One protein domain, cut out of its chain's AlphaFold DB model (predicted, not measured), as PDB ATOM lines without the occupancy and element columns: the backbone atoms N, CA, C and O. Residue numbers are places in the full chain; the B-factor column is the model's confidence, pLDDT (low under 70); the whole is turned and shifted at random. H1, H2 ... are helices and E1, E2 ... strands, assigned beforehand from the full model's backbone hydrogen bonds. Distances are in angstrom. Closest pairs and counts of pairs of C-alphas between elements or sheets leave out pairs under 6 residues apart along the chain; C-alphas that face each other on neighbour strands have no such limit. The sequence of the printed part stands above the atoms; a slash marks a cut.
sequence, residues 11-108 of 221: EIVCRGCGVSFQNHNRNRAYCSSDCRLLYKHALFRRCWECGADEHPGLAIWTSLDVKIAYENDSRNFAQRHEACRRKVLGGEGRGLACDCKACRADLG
ATOM      1  N   GLU A  11      -6.761  13.658 -26.046       91.12
ATOM      2  CA  GLU A  11      -8.106  13.564 -26.595       91.12
ATOM      3  C   GLU A  11      -8.154  14.309 -27.931       91.12
ATOM      4  O   GLU A  11      -7.797  15.485 -28.017       91.12
ATOM      5  N   ILE A  12      -8.548  13.612 -28.996       89.31
ATOM      6  CA  ILE A  12      -8.582  14.163 -30.348       89.31
ATOM      7  C   ILE A  12      -9.935  13.878 -30.986       89.31
ATOM      8  O   ILE A  12     -10.399  12.741 -30.993       89.31
ATOM      9  N   VAL A  13     -10.542  14.894 -31.598       86.62
ATOM     10  CA  VAL A  13     -11.784  14.744 -32.365       86.62
ATOM     11  C   VAL A  13     -11.467  14.192 -33.755       86.62
ATOM     12  O   VAL A  13     -10.719  14.791 -34.533       86.62
ATOM     13  N   CYS A  14     -12.037  13.038 -34.101       84.00
ATOM     14  CA  CYS A  14     -11.830  12.437 -35.412       84.00
ATOM     15  C   CYS A  14     -12.479  13.274 -36.524       84.00
ATOM     16  O   CYS A  14     -13.697  13.419 -36.574       84.00
ATOM     17  N   ARG A  15     -11.697  13.706 -37.524       82.31
ATOM     18  CA  ARG A  15     -12.223  14.429 -38.703       82.31
ATOM     19  C   ARG A  15     -13.169  13.583 -39.574       82.31
ATOM     20  O   ARG A  15     -13.959  14.122 -40.344       82.31
ATOM     21  N   GLY A  16     -13.071  12.256 -39.480       78.19
ATOM     22  CA  GLY A  16     -13.853  11.310 -40.280       78.19
ATOM     23  C   GLY A  16     -15.222  10.956 -39.699       78.19
ATOM     24  O   GLY A  16     -16.172  10.866 -40.466       78.19
ATOM     25  N   CYS A  17     -15.350  10.772 -38.383       77.38
ATOM     26  CA  CYS A  17     -16.623  10.396 -37.749       77.38
ATOM     27  C   CYS A  17     -17.126  11.378 -36.681       77.38
ATOM     28  O   CYS A  17     -18.226  11.183 -36.188       77.38
ATOM     29  N   GLY A  18     -16.343  12.393 -36.303       78.44
ATOM     30  CA  GLY A  18     -16.706  13.362 -35.261       78.44
ATOM     31  C   GLY A  18     -16.504  12.874 -33.822       78.44
ATOM     32  O   GLY A  18     -16.549  13.680 -32.904       78.44
ATOM     33  N   VAL A  19     -16.229  11.584 -33.609       82.56
ATOM     34  CA  VAL A  19     -16.040  11.002 -32.270       82.56
ATOM     35  C   VAL A  19     -14.659  11.357 -31.706       82.56
ATOM     36  O   VAL A  19     -13.652  11.282 -32.421       82.56
ATOM     37  N   SER A  20     -14.608  11.719 -30.422       86.81
ATOM     38  CA  SER A  20     -13.360  11.884 -29.669       86.81
ATOM     39  C   SER A  20     -12.694  10.534 -29.406       86.81
ATOM     40  O   SER A  20     -13.347   9.564 -29.032       86.81
ATOM     41  N   PHE A  21     -11.378  10.455 -29.592       86.88
ATOM     42  CA  PHE A  21     -10.588   9.260 -29.306       86.88
ATOM     43  C   PHE A  21      -9.242   9.633 -28.683       86.88
ATOM     44  O   PHE A  21      -8.733  10.739 -28.863       86.88
ATOM     45  N   GLN A  22      -8.657   8.688 -27.952       87.56
ATOM     46  CA  GLN A  22      -7.406   8.884 -27.225       87.56
ATOM     47  C   GLN A  22      -6.206   8.445 -28.077       87.56
ATOM     48  O   GLN A  22      -6.146   7.311 -28.567       87.56
ATOM     49  N   ASN A  23      -5.211   9.319 -28.247       86.69
ATOM     50  CA  ASN A  23      -3.983   8.989 -28.970       86.69
ATOM     51  C   ASN A  23      -2.745   9.687 -28.402       86.69
ATOM     52  O   ASN A  23      -2.797  10.858 -28.049       86.69
ATOM     53  N   HIS A  24      -1.594   9.012 -28.407       87.06
ATOM     54  CA  HIS A  24      -0.332   9.642 -28.005       87.06
ATOM     55  C   HIS A  24       0.239  10.603 -29.065       87.06
ATOM     56  O   HIS A  24       1.202  11.320 -28.808       87.06
ATOM     57  N   ASN A  25      -0.281  10.582 -30.297       85.25
ATOM     58  CA  ASN A  25       0.098  11.522 -31.347       85.25
ATOM     59  C   ASN A  25      -0.968  12.614 -31.472       85.25
ATOM     60  O   ASN A  25      -1.979  12.407 -32.141       85.25
ATOM     61  N   ARG A  26      -0.692  13.799 -30.911       88.12
ATOM     62  CA  ARG A  26      -1.570  14.981 -30.994       88.12
ATOM     63  C   ARG A  26      -1.932  15.415 -32.422       88.12
ATOM     64  O   ARG A  26      -2.922  16.105 -32.616       88.12
ATOM     65  N   ASN A  27      -1.145  15.014 -33.427       86.50
ATOM     66  CA  ASN A  27      -1.388  15.347 -34.834       86.50
ATOM     67  C   ASN A  27      -2.272  14.313 -35.552       86.50
ATOM     68  O   ASN A  27      -2.533  14.446 -36.751       86.50
ATOM     69  N   ARG A  28      -2.705  13.241 -34.878       85.44
ATOM     70  CA  ARG A  28      -3.540  12.222 -35.513       85.44
ATOM     71  C   ARG A  28      -4.933  12.777 -35.791       85.44
ATOM     72  O   ARG A  28      -5.633  13.180 -34.885       85.44
ATOM     73  N   ALA A  29      -5.367  12.739 -37.048       86.12
ATOM     74  CA  ALA A  29      -6.651  13.317 -37.453       86.12
ATOM     75  C   ALA A  29      -7.827  12.319 -37.483       86.12
ATOM     76  O   ALA A  29      -8.985  12.734 -37.562       86.12
ATOM     77  N   TYR A  30      -7.552  11.009 -37.465       86.12
ATOM     78  CA  TYR A  30      -8.564   9.967 -37.667       86.12
ATOM     79  C   TYR A  30      -8.426   8.830 -36.648       86.12
ATOM     80  O   TYR A  30      -7.307   8.377 -36.384       86.12
ATOM     81  N   CYS A  31      -9.556   8.339 -36.128       81.38
ATOM     82  CA  CYS A  31      -9.581   7.205 -35.200       81.38
ATOM     83  C   CYS A  31      -9.305   5.863 -35.901       81.38
ATOM     84  O   CYS A  31      -8.782   4.944 -35.284       81.38
ATOM     85  N   SER A  32      -9.577   5.758 -37.208       77.62
ATOM     86  CA  SER A  32      -9.376   4.538 -38.000       77.62
ATOM     87  C   SER A  32      -9.034   4.835 -39.465       77.62
ATOM     88  O   SER A  32      -9.241   5.951 -39.959       77.62
ATOM     89  N   SER A  33      -8.533   3.817 -40.174       77.81
ATOM     90  CA  SER A  33      -8.314   3.858 -41.626       77.81
ATOM     91  C   SER A  33      -9.610   4.102 -42.402       77.81
ATOM     92  O   SER A  33      -9.602   4.855 -43.372       77.81
ATOM     93  N   ASP A  34     -10.735   3.564 -41.933       78.12
ATOM     94  CA  ASP A  34     -12.040   3.761 -42.571       78.12
ATOM     95  C   ASP A  34     -12.534   5.197 -42.409       78.12
ATOM     96  O   ASP A  34     -12.985   5.811 -43.371       78.12
ATOM     97  N   CYS A  35     -12.345   5.799 -41.229       79.62
ATOM     98  CA  CYS A  35     -12.621   7.224 -41.027       79.62
ATOM     99  C   CYS A  35     -11.752   8.112 -41.927       79.62
ATOM    100  O   CYS A  35     -12.226   9.131 -42.432       79.62
ATOM    101  N   ARG A  36     -10.488   7.731 -42.158       83.69
ATOM    102  CA  ARG A  36      -9.619   8.418 -43.124       83.69
ATOM    103  C   ARG A  36     -10.160   8.281 -44.549       83.69
ATOM    104  O   ARG A  36     -10.133   9.261 -45.289       83.69
ATOM    105  N   LEU A  37     -10.634   7.096 -44.938       78.69
ATOM    106  CA  LEU A  37     -11.193   6.844 -46.266       78.69
ATOM    107  C   LEU A  37     -12.492   7.631 -46.483       78.69
ATOM    108  O   LEU A  37     -12.600   8.363 -47.462       78.69
ATOM    109  N   LEU A  38     -13.425   7.584 -45.532       76.38
ATOM    110  CA  LEU A  38     -14.675   8.349 -45.578       76.38
ATOM    111  C   LEU A  38     -14.427   9.858 -45.643       76.38
ATOM    112  O   LEU A  38     -15.096  10.556 -46.400       76.38
ATOM    113  N   TYR A  39     -13.436  10.373 -44.908       79.12
ATOM    114  CA  TYR A  39     -13.042  11.777 -45.035       79.12
ATOM    115  C   TYR A  39     -12.471  12.093 -46.422       79.12
ATOM    116  O   TYR A  39     -12.790  13.134 -46.983       79.12
ATOM    117  N   LYS A  40     -11.667  11.201 -47.018       79.69
ATOM    118  CA  LYS A  40     -11.215  11.377 -48.407       79.69
ATOM    119  C   LYS A  40     -12.383  11.398 -49.393       79.69
ATOM    120  O   LYS A  40     -12.362  12.204 -50.310       79.69
ATOM    121  N   HIS A  41     -13.412  10.577 -49.205       76.69
ATOM    122  CA  HIS A  41     -14.621  10.655 -50.032       76.69
ATOM    123  C   HIS A  41     -15.382  11.970 -49.829       76.69
ATOM    124  O   HIS A  41     -15.826  12.567 -50.806       76.69
ATOM    125  N   ALA A  42     -15.439  12.478 -48.595       74.81
ATOM    126  CA  ALA A  42     -15.985  13.802 -48.310       74.81
ATOM    127  C   ALA A  42     -15.152  14.940 -48.925       74.81
ATOM    128  O   ALA A  42     -15.738  15.925 -49.363       74.81
ATOM    129  N   LEU A  43     -13.820  14.793 -49.046       72.31
ATOM    130  CA  LEU A  43     -13.000  15.711 -49.852       72.31
ATOM    131  C   LEU A  43     -13.491  15.738 -51.296       72.31
ATOM    132  O   LEU A  43     -13.523  16.795 -51.900       72.31
ATOM    133  N   PHE A  44     -13.918  14.610 -51.852       74.44
ATOM    134  CA  PHE A  44     -14.525  14.564 -53.184       74.44
ATOM    135  C   PHE A  44     -16.018  14.914 -53.191       74.44
ATOM    136  O   PHE A  44     -16.663  14.705 -54.212       74.44
ATOM    137  N   ARG A  45     -16.563  15.408 -52.069       81.12
ATOM    138  CA  ARG A  45     -17.985  15.728 -51.872       81.12
ATOM    139  C   ARG A  45     -18.928  14.599 -52.293       81.12
ATOM    140  O   ARG A  45     -19.991  14.829 -52.858       81.12
ATOM    141  N   ARG A  46     -18.513  13.365 -51.983       82.00
ATOM    142  CA  ARG A  46     -19.252  12.130 -52.254       82.00
ATOM    143  C   ARG A  46     -19.629  11.415 -50.971       82.00
ATOM    144  O   ARG A  46     -18.771  11.140 -50.130       82.00
ATOM    145  N   CYS A  47     -20.902  11.062 -50.846       82.31
ATOM    146  CA  CYS A  47     -21.409  10.253 -49.752       82.31
ATOM    147  C   CYS A  47     -21.649   8.812 -50.214       82.31
ATOM    148  O   CYS A  47     -22.406   8.577 -51.149       82.31
ATOM    149  N   TRP A  48     -21.031   7.845 -49.532       76.12
ATOM    150  CA  TRP A  48     -21.167   6.421 -49.864       76.12
ATOM    151  C   TRP A  48     -22.540   5.842 -49.497       76.12
ATOM    152  O   TRP A  48     -23.025   4.940 -50.163       76.12
ATOM    153  N   GLU A  49     -23.160   6.362 -48.440       81.81
ATOM    154  CA  GLU A  49     -24.429   5.838 -47.926       81.81
ATOM    155  C   GLU A  49     -25.629   6.374 -48.711       81.81
ATOM    156  O   GLU A  49     -26.452   5.604 -49.187       81.81
ATOM    157  N   CYS A  50     -25.747   7.698 -48.857       85.31
ATOM    158  CA  CYS A  50     -26.904   8.300 -49.525       85.31
ATOM    159  C   CYS A  50     -26.669   8.628 -51.007       85.31
ATOM    160  O   CYS A  50     -27.575   9.131 -51.662       85.31
ATOM    161  N   GLY A  51     -25.458   8.407 -51.528       82.31
ATOM    162  CA  GLY A  51     -25.121   8.657 -52.932       82.31
ATOM    163  C   GLY A  51     -24.977  10.131 -53.330       82.31
ATOM    164  O   GLY A  51     -24.769  10.406 -54.507       82.31
ATOM    165  N   ALA A  52     -25.065  11.082 -52.388       84.19
ATOM    166  CA  ALA A  52     -24.884  12.505 -52.687       84.19
ATOM    167  C   ALA A  52     -23.511  12.770 -53.333       84.19
ATOM    168  O   ALA A  52     -22.489  12.331 -52.801       84.19
ATOM    169  N   ASP A  53     -23.493  13.496 -54.452       82.38
ATOM    170  CA  ASP A  53     -22.290  13.876 -55.204       82.38
ATOM    171  C   ASP A  53     -22.371  15.374 -55.541       82.38
ATOM    172  O   ASP A  53     -22.929  15.773 -56.560       82.38
ATOM    173  N   GLU A  54     -21.850  16.221 -54.652       75.75
ATOM    174  CA  GLU A  54     -21.823  17.680 -54.830       75.75
ATOM    175  C   GLU A  54     -20.500  18.108 -55.467       75.75
ATOM    176  O   GLU A  54     -19.771  18.938 -54.909       75.75
ATOM    177  N   HIS A  55     -20.167  17.489 -56.605       64.44
ATOM    178  CA  HIS A  55     -18.918  17.729 -57.331       64.44
ATOM    179  C   HIS A  55     -18.591  19.227 -57.343       64.44
ATOM    180  O   HIS A  55     -19.404  20.024 -57.822       64.44
ATOM    181  N   PRO A  56     -17.412  19.643 -56.843       57.00
ATOM    182  CA  PRO A  56     -16.896  20.950 -57.189       57.00
ATOM    183  C   PRO A  56     -16.904  21.044 -58.709       57.00
ATOM    184  O   PRO A  56     -16.252  20.235 -59.374       57.00
ATOM    185  N   GLY A  57     -17.575  22.049 -59.271       54.81
ATOM    186  CA  GLY A  57     -17.099  22.571 -60.545       54.81
ATOM    187  C   GLY A  57     -15.588  22.795 -60.409       54.81
ATOM    188  O   GLY A  57     -15.144  23.275 -59.368       54.81
ATOM    189  N   LEU A  58     -14.820  22.333 -61.398       49.28
ATOM    190  CA  LEU A  58     -13.363  22.449 -61.541       49.28
ATOM    191  C   LEU A  58     -12.744  23.646 -60.789       49.28
ATOM    192  O   LEU A  58     -12.546  24.716 -61.357       49.28
ATOM    193  N   ALA A  59     -12.388  23.472 -59.518       51.25
ATOM    194  CA  ALA A  59     -11.589  24.459 -58.811       51.25
ATOM    195  C   ALA A  59     -10.122  24.120 -59.075       51.25
ATOM    196  O   ALA A  59      -9.571  23.177 -58.499       51.25
ATOM    197  N   ILE A  60      -9.495  24.847 -60.000       54.06
ATOM    198  CA  ILE A  60      -8.050  24.756 -60.209       54.06
ATOM    199  C   ILE A  60      -7.385  25.299 -58.941       54.06
ATOM    200  O   ILE A  60      -7.610  26.438 -58.539       54.06
ATOM    201  N   TRP A  61      -6.576  24.465 -58.292       56.56
ATOM    202  CA  TRP A  61      -5.885  24.770 -57.039       56.56
ATOM    203  C   TRP A  61      -4.708  25.720 -57.273       56.56
ATOM    204  O   TRP A  61      -3.548  25.312 -57.221       56.56
ATOM    205  N   THR A  62      -4.998  26.975 -57.605       56.44
ATOM    206  CA  THR A  62      -3.977  27.979 -57.931       56.44
ATOM    207  C   THR A  62      -3.534  28.797 -56.720       56.44
ATOM    208  O   THR A  62      -2.415  29.302 -56.726       56.44
ATOM    209  N   SER A  63      -4.349  28.888 -55.660       72.06
ATOM    210  CA  SER A  63      -4.022  29.651 -54.447       72.06
ATOM    211  C   SER A  63      -4.259  28.872 -53.148       72.06
ATOM    212  O   SER A  63      -5.031  27.910 -53.088       72.06
ATOM    213  N   LEU A  64      -3.579  29.304 -52.079       69.31
ATOM    214  CA  LEU A  64      -3.780  28.784 -50.724       69.31
ATOM    215  C   LEU A  64      -5.221  29.014 -50.242       69.31
ATOM    216  O   LEU A  64      -5.779  28.145 -49.578       69.31
ATOM    217  N   ASP A  65      -5.842  30.122 -50.639       68.62
ATOM    218  CA  ASP A  65      -7.221  30.456 -50.267       68.62
ATOM    219  C   ASP A  65      -8.229  29.491 -50.894       68.62
ATOM    220  O   ASP A  65      -9.125  29.006 -50.205       68.62
ATOM    221  N   VAL A  66      -8.027  29.113 -52.165       68.88
ATOM    222  CA  VAL A  66      -8.823  28.062 -52.825       68.88
ATOM    223  C   VAL A  66      -8.670  26.739 -52.079       68.88
ATOM    224  O   VAL A  66      -9.648  26.015 -51.884       68.88
ATOM    225  N   LYS A  67      -7.458  26.435 -51.593       70.56
ATOM    226  CA  LYS A  67      -7.218  25.229 -50.800       70.56
ATOM    227  C   LYS A  67      -7.962  25.248 -49.464       70.56
ATOM    228  O   LYS A  67      -8.592  24.253 -49.111       70.56
ATOM    229  N   ILE A  68      -7.901  26.361 -48.736       76.38
ATOM    230  CA  ILE A  68      -8.578  26.531 -47.444       76.38
ATOM    231  C   ILE A  68     -10.098  26.451 -47.622       76.38
ATOM    232  O   ILE A  68     -10.757  25.715 -46.887       76.38
ATOM    233  N   ALA A  69     -10.651  27.161 -48.611       77.06
ATOM    234  CA  ALA A  69     -12.079  27.136 -48.922       77.06
ATOM    235  C   ALA A  69     -12.554  25.711 -49.224       77.06
ATOM    236  O   ALA A  69     -13.511  25.234 -48.619       77.06
ATOM    237  N   TYR A  70     -11.814  24.975 -50.056       76.19
ATOM    238  CA  TYR A  70     -12.137  23.585 -50.356       76.19
ATOM    239  C   TYR A  70     -12.086  22.677 -49.123       76.19
ATOM    240  O   TYR A  70     -12.951  21.816 -48.942       76.19
ATOM    241  N   GLU A  71     -11.060  22.816 -48.278       76.06
ATOM    242  CA  GLU A  71     -10.951  22.035 -47.044       76.06
ATOM    243  C   GLU A  71     -12.128  22.315 -46.096       76.06
ATOM    244  O   GLU A  71     -12.630  21.384 -45.459       76.06
ATOM    245  N   ASN A  72     -12.598  23.564 -46.038       81.25
ATOM    246  CA  ASN A  72     -13.782  23.954 -45.276       81.25
ATOM    247  C   ASN A  72     -15.065  23.366 -45.876       81.25
ATOM    248  O   ASN A  72     -15.821  22.725 -45.151       81.25
ATOM    249  N   ASP A  73     -15.275  23.478 -47.187       82.06
ATOM    250  CA  ASP A  73     -16.436  22.898 -47.877       82.06
ATOM    251  C   ASP A  73     -16.507  21.385 -47.693       82.06
ATOM    252  O   ASP A  73     -17.558  20.820 -47.390       82.06
ATOM    253  N   SER A  74     -15.361  20.718 -47.808       75.69
ATOM    254  CA  SER A  74     -15.243  19.280 -47.582       75.69
ATOM    255  C   SER A  74     -15.579  18.903 -46.143       75.69
ATOM    256  O   SER A  74     -16.219  17.877 -45.902       75.69
ATOM    257  N   ARG A  75     -15.164  19.728 -45.172       78.19
ATOM    258  CA  ARG A  75     -15.502  19.546 -43.755       78.19
ATOM    259  C   ARG A  75     -16.999  19.744 -43.519       78.19
ATOM    260  O   ARG A  75     -17.592  18.928 -42.818       78.19
ATOM    261  N   ASN A  76     -17.606  20.748 -44.145       84.19
ATOM    262  CA  ASN A  76     -19.042  21.017 -44.073       84.19
ATOM    263  C   ASN A  76     -19.855  19.874 -44.699       84.19
ATOM    264  O   ASN A  76     -20.822  19.399 -44.104       84.19
ATOM    265  N   PHE A  77     -19.439  19.374 -45.868       85.94
ATOM    266  CA  PHE A  77     -20.038  18.198 -46.506       85.94
ATOM    267  C   PHE A  77     -19.942  16.974 -45.590       85.94
ATOM    268  O   PHE A  77     -20.942  16.320 -45.304       85.94
ATOM    269  N   ALA A  78     -18.748  16.701 -45.058       80.25
ATOM    270  CA  ALA A  78     -18.538  15.661 -44.062       80.25
ATOM    271  C   ALA A  78     -19.530  15.790 -42.892       80.25
ATOM    272  O   ALA A  78     -20.223  14.821 -42.581       80.25
ATOM    273  N   GLN A  79     -19.620  16.963 -42.262       82.81
ATOM    274  CA  GLN A  79     -20.514  17.222 -41.128       82.81
ATOM    275  C   GLN A  79     -21.986  16.957 -41.472       82.81
ATOM    276  O   GLN A  79     -22.637  16.193 -40.765       82.81
ATOM    277  N   ARG A  80     -22.492  17.472 -42.601       88.19
ATOM    278  CA  ARG A  80     -23.870  17.192 -43.057       88.19
ATOM    279  C   ARG A  80     -24.132  15.700 -43.271       88.19
ATOM    280  O   ARG A  80     -25.229  15.218 -43.007       88.19
ATOM    281  N   HIS A  81     -23.115  14.958 -43.696       86.19
ATOM    282  CA  HIS A  81     -23.182  13.512 -43.902       86.19
ATOM    283  C   HIS A  81     -22.641  12.701 -42.716       86.19
ATOM    284  O   HIS A  81     -22.236  11.549 -42.882       86.19
ATOM    285  N   GLU A  82     -22.621  13.246 -41.500       81.44
ATOM    286  CA  GLU A  82     -22.175  12.511 -40.316       81.44
ATOM    287  C   GLU A  82     -23.022  11.262 -40.047       81.44
ATOM    288  O   GLU A  82     -22.459  10.176 -39.923       81.44
ATOM    289  N   ALA A  83     -24.353  11.378 -40.043       82.81
ATOM    290  CA  ALA A  83     -25.247  10.238 -39.821       82.81
ATOM    291  C   ALA A  83     -25.043   9.134 -40.873       82.81
ATOM    292  O   ALA A  83     -24.955   7.953 -40.542       82.81
ATOM    293  N   CYS A  84     -24.887   9.533 -42.137       83.75
ATOM    294  CA  CYS A  84     -24.558   8.636 -43.241       83.75
ATOM    295  C   CYS A  84     -23.238   7.891 -42.990       83.75
ATOM    296  O   CYS A  84     -23.173   6.671 -43.082       83.75
ATOM    297  N   ARG A  85     -22.184   8.614 -42.603       78.00
ATOM    298  CA  ARG A  85     -20.874   8.022 -42.298       78.00
ATOM    299  C   ARG A  85     -20.923   7.102 -41.079       78.00
ATOM    300  O   ARG A  85     -20.264   6.067 -41.091       78.00
ATOM    301  N   ARG A  86     -21.706   7.443 -40.050       76.31
ATOM    302  CA  ARG A  86     -21.909   6.581 -38.877       76.31
ATOM    303  C   ARG A  86     -22.557   5.257 -39.269       76.31
ATOM    304  O   ARG A  86     -22.075   4.230 -38.812       76.31
ATOM    305  N   LYS A  87     -23.553   5.251 -40.165       80.75
ATOM    306  CA  LYS A  87     -24.150   4.005 -40.687       80.75
ATOM    307  C   LYS A  87     -23.107   3.093 -41.338       80.75
ATOM    308  O   LYS A  87     -23.005   1.934 -40.951       80.75
ATOM    309  N   VAL A  88     -22.253   3.637 -42.212       74.88
ATOM    310  CA  VAL A  88     -21.163   2.869 -42.855       74.88
ATOM    311  C   VAL A  88     -20.173   2.291 -41.833       74.88
ATOM    312  O   VAL A  88     -19.574   1.243 -42.056       74.88
ATOM    313  N   LEU A  89     -19.995   2.963 -40.695       71.00
ATOM    314  CA  LEU A  89     -19.089   2.540 -39.625       71.00
ATOM    315  C   LEU A  89     -19.749   1.654 -38.556       71.00
ATOM    316  O   LEU A  89     -19.088   1.357 -37.561       71.00
ATOM    317  N   GLY A  90     -21.011   1.244 -38.726       69.56
ATOM    318  CA  GLY A  90     -21.725   0.426 -37.738       69.56
ATOM    319  C   GLY A  90     -22.255   1.203 -36.524       69.56
ATOM    320  O   GLY A  90     -22.403   0.639 -35.450       69.56
ATOM    321  N   GLY A  91     -22.528   2.503 -36.670       59.19
ATOM    322  CA  GLY A  91     -23.261   3.327 -35.697       59.19
ATOM    323  C   GLY A  91     -22.395   4.032 -34.651       59.19
ATOM    324  O   GLY A  91     -22.513   5.249 -34.498       59.19
ATOM    325  N   GLU A  92     -21.495   3.315 -33.977       57.44
ATOM    326  CA  GLU A  92     -20.742   3.863 -32.828       57.44
ATOM    327  C   GLU A  92     -19.424   4.551 -33.216       57.44
ATOM    328  O   GLU A  92     -18.833   5.301 -32.439       57.44
ATOM    329  N   GLY A  93     -18.969   4.343 -34.455       55.19
ATOM    330  CA  GLY A  93     -17.627   4.733 -34.866       55.19
ATOM    331  C   GLY A  93     -16.564   3.862 -34.186       55.19
ATOM    332  O   GLY A  93     -16.706   3.377 -33.070       55.19
ATOM    333  N   ARG A  94     -15.444   3.638 -34.871       61.72
ATOM    334  CA  ARG A  94     -14.343   2.835 -34.320       61.72
ATOM    335  C   ARG A  94     -13.515   3.676 -33.353       61.72
ATOM    336  O   ARG A  94     -12.396   4.024 -33.713       61.72
ATOM    337  N   GLY A  95     -14.069   4.062 -32.200       55.56
ATOM    338  CA  GLY A  95     -13.420   4.817 -31.112       55.56
ATOM    339  C   GLY A  95     -12.218   4.084 -30.506       55.56
ATOM    340  O   GLY A  95     -12.173   3.781 -29.321       55.56
ATOM    341  N   LEU A  96     -11.249   3.734 -31.344       61.31
ATOM    342  CA  LEU A  96     -10.107   2.932 -30.983       61.31
ATOM    343  C   LEU A  96      -9.104   3.821 -30.256       61.31
ATOM    344  O   LEU A  96      -8.736   4.905 -30.725       61.31
ATOM    345  N   ALA A  97      -8.629   3.310 -29.124       65.88
ATOM    346  CA  ALA A  97      -7.373   3.731 -28.531       65.88
ATOM    347  C   ALA A  97      -6.240   3.638 -29.569       65.88
ATOM    348  O   ALA A  97      -6.375   3.013 -30.625       65.88
ATOM    349  N   CYS A  98      -5.105   4.271 -29.275       72.00
ATOM    350  CA  CYS A  98      -3.958   4.259 -30.172       72.00
ATOM    351  C   CYS A  98      -3.626   2.844 -30.689       72.00
ATOM    352  O   CYS A  98      -3.344   1.932 -29.920       72.00
ATOM    353  N   ASP A  99      -3.620   2.682 -32.011       68.88
ATOM    354  CA  ASP A  99      -3.401   1.410 -32.704       68.88
ATOM    355  C   ASP A  99      -1.929   1.174 -33.092       68.88
ATOM    356  O   ASP A  99      -1.627   0.272 -33.876       68.88
ATOM    357  N   CYS A 100      -0.998   1.976 -32.561       73.12
ATOM    358  CA  CYS A 100       0.421   1.790 -32.842       73.12
ATOM    359  C   CYS A 100       0.929   0.466 -32.249       73.12
ATOM    360  O   CYS A 100       0.390  -0.044 -31.267       73.12
ATOM    361  N   LYS A 101       2.020  -0.066 -32.816       73.50
ATOM    362  CA  LYS A 101       2.611  -1.349 -32.393       73.50
ATOM    363  C   LYS A 101       2.839  -1.431 -30.876       73.50
ATOM    364  O   LYS A 101       2.561  -2.467 -30.290       73.50
ATOM    365  N   ALA A 102       3.316  -0.346 -30.264       76.06
ATOM    366  CA  ALA A 102       3.580  -0.285 -28.827       76.06
ATOM    367  C   ALA A 102       2.287  -0.318 -27.996       76.06
ATOM    368  O   ALA A 102       2.122  -1.214 -27.186       76.06
ATOM    369  N   CYS A 103       1.330   0.581 -28.256       75.56
ATOM    370  CA  CYS A 103       0.092   0.641 -27.469       75.56
ATOM    371  C   CYS A 103      -0.779  -0.609 -27.640       75.56
ATOM    372  O   CYS A 103      -1.464  -1.009 -26.708       75.56
ATOM    373  N   ARG A 104      -0.739  -1.267 -28.805       73.06
ATOM    374  CA  ARG A 104      -1.402  -2.565 -28.985       73.06
ATOM    375  C   ARG A 104      -0.739  -3.673 -28.179       73.06
ATOM    376  O   ARG A 104      -1.458  -4.466 -27.586       73.06
ATOM    377  N   ALA A 105       0.595  -3.701 -28.135       77.44
ATOM    378  CA  ALA A 105       1.330  -4.642 -27.294       77.44
ATOM    379  C   ALA A 105       1.011  -4.424 -25.806       77.44
ATOM    380  O   ALA A 105       0.734  -5.396 -25.110       77.44
ATOM    381  N   ASP A 106       0.948  -3.166 -25.358       79.31
ATOM    382  CA  ASP A 106       0.578  -2.811 -23.981       79.31
ATOM    383  C   ASP A 106      -0.857  -3.259 -23.629       79.31
ATOM    384  O   ASP A 106      -1.127  -3.653 -22.500       79.31
ATOM    385  N   LEU A 107      -1.774  -3.241 -24.604       73.19
ATOM    386  CA  LEU A 107      -3.166  -3.694 -24.459       73.19
ATOM    387  C   LEU A 107      -3.358  -5.208 -24.682       73.19
ATOM    388  O   LEU A 107      -4.496  -5.673 -24.705       73.19
ATOM    389  N   GLY A 108      -2.289  -5.979 -24.916       78.06
ATOM    390  CA  GLY A 108      -2.388  -7.408 -25.249       78.06
ATOM    391  C   GLY A 108      -3.090  -7.695 -26.584       78.06
ATOM    392  O   GLY A 108      -3.495  -8.823 -26.854       78.06
TER     393      GLY A 108
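What this domain is: This is residues 11 to 108 of the 221 residues of the protein "HNH domain-containing protein" of Rathayibacter sp. VKM Ac-2759 (UniProt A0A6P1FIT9). This is an elongated, thinly joined arrangement in which the short helix H1 lies nearest the middle and its last end meets the side of the longer helix H2, like a slanted T. A small hairpin of the strands E1 and E2 lies away from H2, H3 is beside H1, and H4 lies far out at the other end of the long axis from the wide loop of residues 44 to 63. The printed part has 98 residues, with two strands followed by four helices in the order E1, E2, H1, H2, H3, H4; the sheet of two strands, in the order E1 - E2, is antiparallel. The class is mostly helix, though under half of the residues, 48 of 98, are in named elements. The whole is only just compact, close to loose, with a radius of gyration of the C-alphas of 15.0 A and spans of 49 by 30 by 18 A.

How they stand to each other: Begin at the first printed residue: E1, residues 11 to 13, and E2, residues 20 to 23, form a hairpin and are antiparallel, with 131 degrees between their directions. Look there for N 12 and O 21, and for N 21 and O 12, both pairs within hydrogen-bond range at 2.9 A. Next come H1, residues 33 to 43, and, after a long link, H2, residues 64 to 80. H1 and H2 touch, their closest C-alphas being those of Leu 43 and Ser 74, 4.8 A apart; they run opposite ways at a steep tilt of 65 degrees. H3, residues 82 to 88, meets H2 only through their link, a tight one of 1 residue. H3 and H1 are close but not clearly touching, with the closest C-alphas, those of Leu 38 and Arg 85, 7.0 A apart. H4, residues 101 to 106, is apart from H1, H2, H3, E1 and E2. In H1, H2, H3 and H4 every O i to N i+4 pair is within hydrogen-bond range.

Where its parts are: Find C-alpha 11 at (-8.106, 13.564, -26.595), where E1 begins; it spans 6.9 A, and E2 spans 9.8 A. From C-alpha 33 to C-alpha 43, H1 covers 15.2 A. Find C-alpha 64 at (-3.780, 28.784, -50.724); from there H2 runs 24.4 A to C-alpha 80. H3 measures 10.0 A and H4 8.8 A, ending with C-alpha 106 at (0.578, -2.811, -23.981).

The domain as a whole: The two C-alphas farthest apart are those of Gly 57 and Gly 108, 48.6 A. The printed part has no cut. The long links are H1 to H2, 20 residues, and H3 to H4, 12 residues. The mean pLDDT of the printed part is 76.2; look for values under 70 at residues 55 to 62, 64 to 66, 90 to 97 and 99.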